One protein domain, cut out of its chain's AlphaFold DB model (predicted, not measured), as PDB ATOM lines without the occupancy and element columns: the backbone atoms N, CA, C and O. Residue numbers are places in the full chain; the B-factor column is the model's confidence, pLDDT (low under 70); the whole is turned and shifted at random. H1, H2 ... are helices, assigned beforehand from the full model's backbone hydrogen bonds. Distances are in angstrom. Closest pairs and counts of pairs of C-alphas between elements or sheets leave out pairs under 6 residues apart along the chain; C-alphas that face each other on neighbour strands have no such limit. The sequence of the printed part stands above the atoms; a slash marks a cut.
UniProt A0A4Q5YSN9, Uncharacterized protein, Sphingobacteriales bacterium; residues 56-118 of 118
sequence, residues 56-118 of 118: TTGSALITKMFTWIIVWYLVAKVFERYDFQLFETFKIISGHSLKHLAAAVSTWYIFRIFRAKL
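Overview. This is residues 56 to 118 of the 118 residues of an uncharacterized protein of Sphingobacteriales bacterium (UniProt A0A4Q5YSN9). What shape? It is a rod: long helices H1 and H3 lie side by side in opposite directions, short H2 at one end. Built how? The 63 printed residues hold three named helices, H1, H2, H3 in order, class all helix. It is loose, radius of gyration of the C-alphas 14.6 A, spanning 48 by 15 by 10 A.

Arrangement. Which touch? H1, residues 59 to 81, touches H3, residues 95 to 115, opposite ways at a shallow tilt of 11 degrees; closest are the C-alphas of Ala 76 and Lys 99, 4.1 A. The third? H2, residues 83 to 90, touches H3 at its residues 95 to 96 alone; closest are the C-alphas of Asp 83 and Gly 95, 3.8 A. In these helices every O i to N i+4 pair is within hydrogen-bond range.

Along the chain. H1's start? C-alpha 59 is at (12.878, 42.306, 12.482). H3's end? C-alpha 115 is at (9.738, 33.146, 22.911).

Size, cuts and confidence. Any cut? The printed part has none. Low confidence? Residues 117 to 118 are under pLDDT 70.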
ATOM      1  N   THR A  56      12.090  46.908  13.079       83.75
ATOM      2  CA  THR A  56      12.197  47.161  14.521       83.75
ATOM      3  C   THR A  56      13.323  46.314  15.115       83.75
ATOM      4  O   THR A  56      13.870  45.426  14.449       83.75
ATOM      5  N   THR A  57      13.671  46.543  16.386       77.31
ATOM      6  CA  THR A  57      14.531  45.623  17.146       77.31
ATOM      7  C   THR A  57      13.918  44.223  17.072       77.31
ATOM      8  O   THR A  57      12.804  44.008  17.534       77.31
ATOM      9  N   GLY A  58      14.591  43.298  16.382       80.81
ATOM     10  CA  GLY A  58      14.081  41.944  16.147       80.81
ATOM     11  C   GLY A  58      13.605  41.613  14.733       80.81
ATOM     12  O   GLY A  58      13.507  40.423  14.430       80.81
ATOM     13  N   SER A  59      13.382  42.589  13.841       81.56
ATOM     14  CA  SER A  59      12.878  42.306  12.482       81.56
ATOM     15  C   SER A  59      13.773  41.337  11.710       81.56
ATOM     16  O   SER A  59      13.264  40.406  11.103       81.56
ATOM     17  N   ALA A  60      15.102  41.459  11.809       83.19
ATOM     18  CA  ALA A  60      16.026  40.531  11.147       83.19
ATOM     19  C   ALA A  60      15.880  39.077  11.644       83.19
ATOM     20  O   ALA A  60      15.938  38.135  10.849       83.19
ATOM     21  N   LEU A  61      15.658  38.885  12.952       86.44
ATOM     22  CA  LEU A  61      15.385  37.564  13.517       86.44
ATOM     23  C   LEU A  61      14.041  37.048  13.003       86.44
ATOM     24  O   LEU A  61      13.998  35.934  12.489       86.44
ATOM     25  N   ILE A  62      12.978  37.857  13.093       85.62
ATOM     26  CA  ILE A  62      11.635  37.480  12.633       85.62
ATOM     27  C   ILE A  62      11.662  37.087  11.158       85.62
ATOM     28  O   ILE A  62      11.192  36.002  10.830       85.62
ATOM     29  N   THR A  63      12.259  37.900  10.283       85.94
ATOM     30  CA  THR A  63      12.382  37.598   8.851       85.94
ATOM     31  C   THR A  63      13.086  36.263   8.638       85.94
ATOM     32  O   THR A  63      12.559  35.413   7.925       85.94
ATOM     33  N   LYS A  64      14.216  36.017   9.321       88.62
ATOM     34  CA  LYS A  64      14.930  34.733   9.246       88.62
ATOM     35  C   LYS A  64      14.058  33.561   9.706       88.62
ATOM     36  O   LYS A  64      14.053  32.519   9.054       88.62
ATOM     37  N   MET A  65      13.335  33.696  10.819       90.94
ATOM     38  CA  MET A  65      12.448  32.634  11.318       90.94
ATOM     39  C   MET A  65      11.265  32.404  10.367       90.94
ATOM     40  O   MET A  65      10.905  31.256  10.119       90.94
ATOM     41  N   PHE A  66      10.713  33.466   9.777       89.06
ATOM     42  CA  PHE A  66       9.632  33.395   8.794       89.06
ATOM     43  C   PHE A  66      10.070  32.704   7.501       89.06
ATOM     44  O   PHE A  66       9.323  31.893   6.958       89.06
ATOM     45  N   THR A  67      11.310  32.921   7.050       90.06
ATOM     46  CA  THR A  67      11.888  32.148   5.941       90.06
ATOM     47  C   THR A  67      11.877  30.649   6.249       90.06
ATOM     48  O   THR A  67      11.447  29.858   5.412       90.06
ATOM     49  N   TRP A  68      12.273  30.245   7.460       94.12
ATOM     50  CA  TRP A  68      12.227  28.835   7.862       94.12
ATOM     51  C   TRP A  68      10.804  28.280   7.952       94.12
ATOM     52  O   TRP A  68      10.581  27.140   7.549       94.12
ATOM     53  N   ILE A  69       9.841  29.079   8.419       93.38
ATOM     54  CA  ILE A  69       8.417  28.707   8.438       93.38
ATOM     55  C   ILE A  69       7.947  28.348   7.023       93.38
ATOM     56  O   ILE A  69       7.368  27.275   6.835       93.38
ATOM     57  N   ILE A  70       8.253  29.199   6.033       92.00
ATOM     58  CA  ILE A  70       7.902  28.974   4.623       92.00
ATOM     59  C   ILE A  70       8.609  27.731   4.076       92.00
ATOM     60  O   ILE A  70       7.956  26.887   3.468       92.00
ATOM     61  N   VAL A  71       9.917  27.581   4.307       95.31
ATOM     62  CA  VAL A  71      10.683  26.417   3.823       95.31
ATOM     63  C   VAL A  71      10.068  25.113   4.328       95.31
ATOM     64  O   VAL A  71       9.774  24.226   3.531       95.31
ATOM     65  N   TRP A  72       9.799  25.004   5.630       97.12
ATOM     66  CA  TRP A  72       9.210  23.792   6.202       97.12
ATOM     67  C   TRP A  72       7.760  23.561   5.766       97.12
ATOM     68  O   TRP A  72       7.355  22.413   5.591       97.12
ATOM     69  N   TYR A  73       6.995  24.628   5.521       93.50
ATOM     70  CA  TYR A  73       5.668  24.520   4.914       93.50
ATOM     71  C   TYR A  73       5.736  23.963   3.482       93.50
ATOM     72  O   TYR A  73       4.976  23.058   3.134       93.50
ATOM     73  N   LEU A  74       6.671  24.449   2.660       95.06
ATOM     74  CA  LEU A  74       6.881  23.941   1.302       95.06
ATOM     75  C   LEU A  74       7.339  22.478   1.316       95.06
ATOM     76  O   LEU A  74       6.829  21.675   0.537       95.06
ATOM     77  N   VAL A  75       8.225  22.102   2.242       97.50
ATOM     78  CA  VAL A  75       8.616  20.700   2.465       97.50
ATOM     79  C   VAL A  75       7.400  19.843   2.836       97.50
ATOM     80  O   VAL A  75       7.218  18.766   2.272       97.50
ATOM     81  N   ALA A  76       6.516  20.329   3.714       97.12
ATOM     82  CA  ALA A  76       5.279  19.624   4.046       97.12
ATOM     83  C   ALA A  76       4.373  19.434   2.815       97.12
ATOM     84  O   ALA A  76       3.821  18.352   2.617       97.12
ATOM     85  N   LYS A  77       4.264  20.450   1.947       94.38
ATOM     86  CA  LYS A  77       3.517  20.359   0.682       94.38
ATOM     87  C   LYS A  77       4.133  19.375  -0.310       94.38
ATOM     88  O   LYS A  77       3.393  18.675  -0.998       94.38
ATOM     89  N   VAL A  78       5.460  19.277  -0.358       97.06
ATOM     90  CA  VAL A  78       6.160  18.260  -1.156       97.06
ATOM     91  C   VAL A  78       5.819  16.864  -0.636       97.06
ATOM     92  O   VAL A  78       5.394  16.018  -1.419       97.06
ATOM     93  N   PHE A  79       5.912  16.622   0.674       97.38
ATOM     94  CA  PHE A  79       5.529  15.325   1.244       97.38
ATOM     95  C   PHE A  79       4.054  14.986   1.006       97.38
ATOM     96  O   PHE A  79       3.741  13.852   0.663       97.38
ATOM     97  N   GLU A  80       3.155  15.967   1.104       96.06
ATOM     98  CA  GLU A  80       1.737  15.787   0.772       96.06
ATOM     99  C   GLU A  80       1.523  15.401  -0.698       96.06
ATOM    100  O   GLU A  80       0.702  14.537  -0.996       96.06
ATOM    101  N   ARG A  81       2.283  15.994  -1.626       96.69
ATOM    102  CA  ARG A  81       2.199  15.676  -3.057       96.69
ATOM    103  C   ARG A  81       2.654  14.250  -3.376       96.69
ATOM    104  O   ARG A  81       2.110  13.654  -4.303       96.69
ATOM    105  N   TYR A  82       3.633  13.734  -2.637       95.38
ATOM    106  CA  TYR A  82       4.221  12.407  -2.841       95.38
ATOM    107  C   TYR A  82       3.746  11.370  -1.815       95.38
ATOM    108  O   TYR A  82       4.453  10.397  -1.555       95.38
ATOM    109  N   ASP A  83       2.570  11.573  -1.213       95.12
ATOM    110  CA  ASP A  83       2.077  10.751  -0.104       95.12
ATOM    111  C   ASP A  83       2.112   9.249  -0.407       95.12
ATOM    112  O   ASP A  83       2.770   8.477   0.299       95.12
ATOM    113  N   PHE A  84       1.476   8.865  -1.512       93.94
ATOM    114  CA  PHE A  84       1.388   7.477  -1.946       93.94
ATOM    115  C   PHE A  84       2.747   6.916  -2.381       93.94
ATOM    116  O   PHE A  84       3.098   5.802  -2.010       93.94
ATOM    117  N   GLN A  85       3.551   7.686  -3.117       95.56
ATOM    118  CA  GLN A  85       4.863   7.246  -3.603       95.56
ATOM    119  C   GLN A  85       5.837   6.976  -2.448       95.56
ATOM    120  O   GLN A  85       6.594   6.001  -2.478       95.56
ATOM    121  N   LEU A  86       5.807   7.821  -1.415       93.81
ATOM    122  CA  LEU A  86       6.599   7.636  -0.201       93.81
ATOM    123  C   LEU A  86       6.135   6.390   0.555       93.81
ATOM    124  O   LEU A  86       6.969   5.569   0.936       93.81
ATOM    125  N   PHE A  87       4.821   6.194   0.686       95.75
ATOM    126  CA  PHE A  87       4.281   4.995   1.322       95.75
ATOM    127  C   PHE A  87       4.638   3.716   0.557       95.75
ATOM    128  O   PHE A  87       5.067   2.740   1.162       95.75
ATOM    129  N   GLU A  88       4.553   3.723  -0.771       96.06
ATOM    130  CA  GLU A  88       4.941   2.582  -1.603       96.06
ATOM    131  C   GLU A  88       6.431   2.235  -1.480       96.06
ATOM    132  O   GLU A  88       6.791   1.062  -1.564       96.06
ATOM    133  N   THR A  89       7.288   3.229  -1.231       94.56
ATOM    134  CA  THR A  89       8.740   3.037  -1.089       94.56
ATOM    135  C   THR A  89       9.121   2.550   0.308       94.56
ATOM    136  O   THR A  89       9.886   1.598   0.448       94.56
ATOM    137  N   PHE A  90       8.593   3.188   1.357       92.94
ATOM    138  CA  PHE A  90       8.968   2.898   2.745       92.94
ATOM    139  C   PHE A  90       8.082   1.848   3.417       92.94
ATOM    140  O   PHE A  90       8.457   1.328   4.467       92.94
ATOM    141  N   LYS A  91       6.895   1.569   2.865       92.25
ATOM    142  CA  LYS A  91       5.849   0.643   3.350       92.25
ATOM    143  C   LYS A  91       5.295   0.903   4.760       92.25
ATOM    144  O   LYS A  91       4.286   0.317   5.133       92.25
ATOM    145  N   ILE A  92       5.927   1.785   5.535       93.56
ATOM    146  CA  ILE A  92       5.592   2.104   6.930       93.56
ATOM    147  C   ILE A  92       5.311   3.604   7.099       93.56
ATOM    148  O   ILE A  92       4.477   3.996   7.911       93.56
ATOM    149  N   ILE A  93       5.993   4.456   6.329       93.94
ATOM    150  CA  ILE A  93       5.910   5.914   6.449       93.94
ATOM    151  C   ILE A  93       5.302   6.485   5.170       93.94
ATOM    152  O   ILE A  93       5.871   6.329   4.092       93.94
ATOM    153  N   SER A  94       4.163   7.169   5.294       95.38
ATOM    154  CA  SER A  94       3.553   7.917   4.196       95.38
ATOM    155  C   SER A  94       4.028   9.370   4.176       95.38
ATOM    156  O   SER A  94       4.538   9.901   5.174       95.38
ATOM    157  N   GLY A  95       3.834  10.051   3.049       95.56
ATOM    158  CA  GLY A  95       4.095  11.489   2.987       95.56
ATOM    159  C   GLY A  95       3.201  12.293   3.932       95.56
ATOM    160  O   GLY A  95       3.619  13.334   4.420       95.56
ATOM    161  N   HIS A  96       2.024  11.794   4.303       95.19
ATOM    162  CA  HIS A  96       1.150  12.400   5.302       95.19
ATOM    163  C   HIS A  96       1.760  12.355   6.708       95.19
ATOM    164  O   HIS A  96       1.626  13.304   7.475       95.19
ATOM    165  N   SER A  97       2.483  11.295   7.064       95.50
ATOM    166  CA  SER A  97       3.224  11.270   8.330       95.50
ATOM    167  C   SER A  97       4.371  12.288   8.310       95.50
ATOM    168  O   SER A  97       4.538  13.074   9.244       95.50
ATOM    169  N   LEU A  98       5.123  12.339   7.206       96.94
ATOM    170  CA  LEU A  98       6.252  13.263   7.047       96.94
ATOM    171  C   LEU A  98       5.817  14.729   6.937       96.94
ATOM    172  O   LEU A  98       6.502  15.610   7.464       96.94
ATOM    173  N   LYS A  99       4.663  15.017   6.323       97.38
ATOM    174  CA  LYS A  99       4.131  16.383   6.234       97.38
ATOM    175  C   LYS A  99       3.805  16.937   7.615       97.38
ATOM    176  O   LYS A  99       4.086  18.105   7.861       97.38
ATOM    177  N   HIS A 100       3.260  16.116   8.520       97.50
ATOM    178  CA  HIS A 100       2.969  16.544   9.892       97.50
ATOM    179  C   HIS A 100       4.248  16.839  10.662       97.50
ATOM    180  O   HIS A 100       4.313  17.848  11.358       97.50
ATOM    181  N   LEU A 101       5.292  16.027  10.481       97.31
ATOM    182  CA  LEU A 101       6.594  16.302  11.082       97.31
ATOM    183  C   LEU A 101       7.180  17.627  10.562       97.31
ATOM    184  O   LEU A 101       7.593  18.472  11.355       97.31
ATOM    185  N   ALA A 102       7.147  17.858   9.248       97.75
ATOM    186  CA  ALA A 102       7.589  19.118   8.650       97.75
ATOM    187  C   ALA A 102       6.753  20.324   9.131       97.75
ATOM    188  O   ALA A 102       7.307  21.367   9.491       97.75
ATOM    189  N   ALA A 103       5.428  20.179   9.214       96.94
ATOM    190  CA  ALA A 103       4.525  21.208   9.730       96.94
ATOM    191  C   ALA A 103       4.763  21.506  11.222       96.94
ATOM    192  O   ALA A 103       4.686  22.666  11.643       96.94
ATOM    193  N   ALA A 104       5.117  20.494  12.018       97.19
ATOM    194  CA  ALA A 104       5.498  20.668  13.416       97.19
ATOM    195  C   ALA A 104       6.791  21.487  13.544       97.19
ATOM    196  O   ALA A 104       6.859  22.397  14.372       97.19
ATOM    197  N   VAL A 105       7.787  21.244  12.681       97.50
ATOM    198  CA  VAL A 105       9.012  22.061  12.644       97.50
ATOM    199  C   VAL A 105       8.701  23.505  12.239       97.50
ATOM    200  O   VAL A 105       9.186  24.432  12.887       97.50
ATOM    201  N   SER A 106       7.844  23.721  11.235       95.50
ATOM    202  CA  SER A 106       7.372  25.067  10.861       95.50
ATOM    203  C   SER A 106       6.724  25.787  12.057       95.50
ATOM    204  O   SER A 106       7.108  26.905  12.409       95.50
ATOM    205  N   THR A 107       5.832  25.103  12.778       94.38
ATOM    206  CA  THR A 107       5.188  25.626  13.997       94.38
ATOM    207  C   THR A 107       6.193  25.919  15.116       94.38
ATOM    208  O   THR A 107       6.057  26.909  15.837       94.38
ATOM    209  N   TRP A 108       7.251  25.118  15.252       95.69
ATOM    210  CA  TRP A 108       8.308  25.371  16.232       95.69
ATOM    211  C   TRP A 108       9.054  26.690  15.969       95.69
ATOM    212  O   TRP A 108       9.365  27.414  16.918       95.69
ATOM    213  N   TYR A 109       9.281  27.064  14.704       94.06
ATOM    214  CA  TYR A 109       9.845  28.378  14.371       94.06
ATOM    215  C   TYR A 109       8.910  29.528  14.768       94.06
ATOM    216  O   TYR A 109       9.393  30.537  15.281       94.06
ATOM    217  N   ILE A 110       7.588  29.363  14.628       90.12
ATOM    218  CA  ILE A 110       6.602  30.339  15.129       90.12
ATOM    219  C   ILE A 110       6.730  30.488  16.649       90.12
ATOM    220  O   ILE A 110       6.860  31.600  17.159       90.12
ATOM    221  N   PHE A 111       6.767  29.374  17.386       91.75
ATOM    222  CA  PHE A 111       6.942  29.397  18.841       91.75
ATOM    223  C   PHE A 111       8.228  30.125  19.263       91.75
ATOM    224  O   PHE A 111       8.232  30.902  20.220       91.75
ATOM    225  N   ARG A 112       9.327  29.917  18.534       90.69
ATOM    226  CA  ARG A 112      10.597  30.602  18.794       90.69
ATOM    227  C   ARG A 112      10.512  32.117  18.587       90.69
ATOM    228  O   ARG A 112      11.168  32.821  19.349       90.69
ATOM    229  N   ILE A 113       9.716  32.602  17.627       87.12
ATOM    230  CA  ILE A 113       9.455  34.043  17.449       87.12
ATOM    231  C   ILE A 113       8.786  34.606  18.707       87.12
ATOM    232  O   ILE A 113       9.252  35.605  19.239       87.12
ATOM    233  N   PHE A 114       7.752  33.937  19.229       84.38
ATOM    234  CA  PHE A 114       7.052  34.384  20.441       84.38
ATOM    235  C   PHE A 114       7.891  34.267  21.719       84.38
ATOM    236  O   PHE A 114       7.686  35.022  22.667       84.38
ATOM    237  N   ARG A 115       8.827  33.312  21.770       86.88
ATOM    238  CA  ARG A 115       9.738  33.146  22.911       86.88
ATOM    239  C   ARG A 115      10.913  34.124  22.876       86.88
ATOM    240  O   ARG A 115      11.487  34.413  23.928       86.88
ATOM    241  N   ALA A 116      11.317  34.591  21.695       78.81
ATOM    242  CA  ALA A 116      12.320  35.635  21.590       78.81
ATOM    243  C   ALA A 116      11.763  36.884  22.286       78.81
ATOM    244  O   ALA A 116      10.746  37.429  21.872       78.81
ATOM    245  N   LYS A 117      12.399  37.304  23.386       60.16
ATOM    246  CA  LYS A 117      12.120  38.598  24.015       60.16
ATOM    247  C   LYS A 117      12.649  39.677  23.067       60.16
ATOM    248  O   LYS A 117      13.820  40.036  23.164       60.16
ATOM    249  N   LEU A 118      11.833  40.046  22.085       59.69
ATOM    250  CA  LEU A 118      12.081  41.148  21.160       59.69
ATOM    251  C   LEU A 118      11.749  42.486  21.818       59.69
ATOM    252  O   LEU A 118      10.772  42.517  22.601       59.69
TER     253      LEU A 118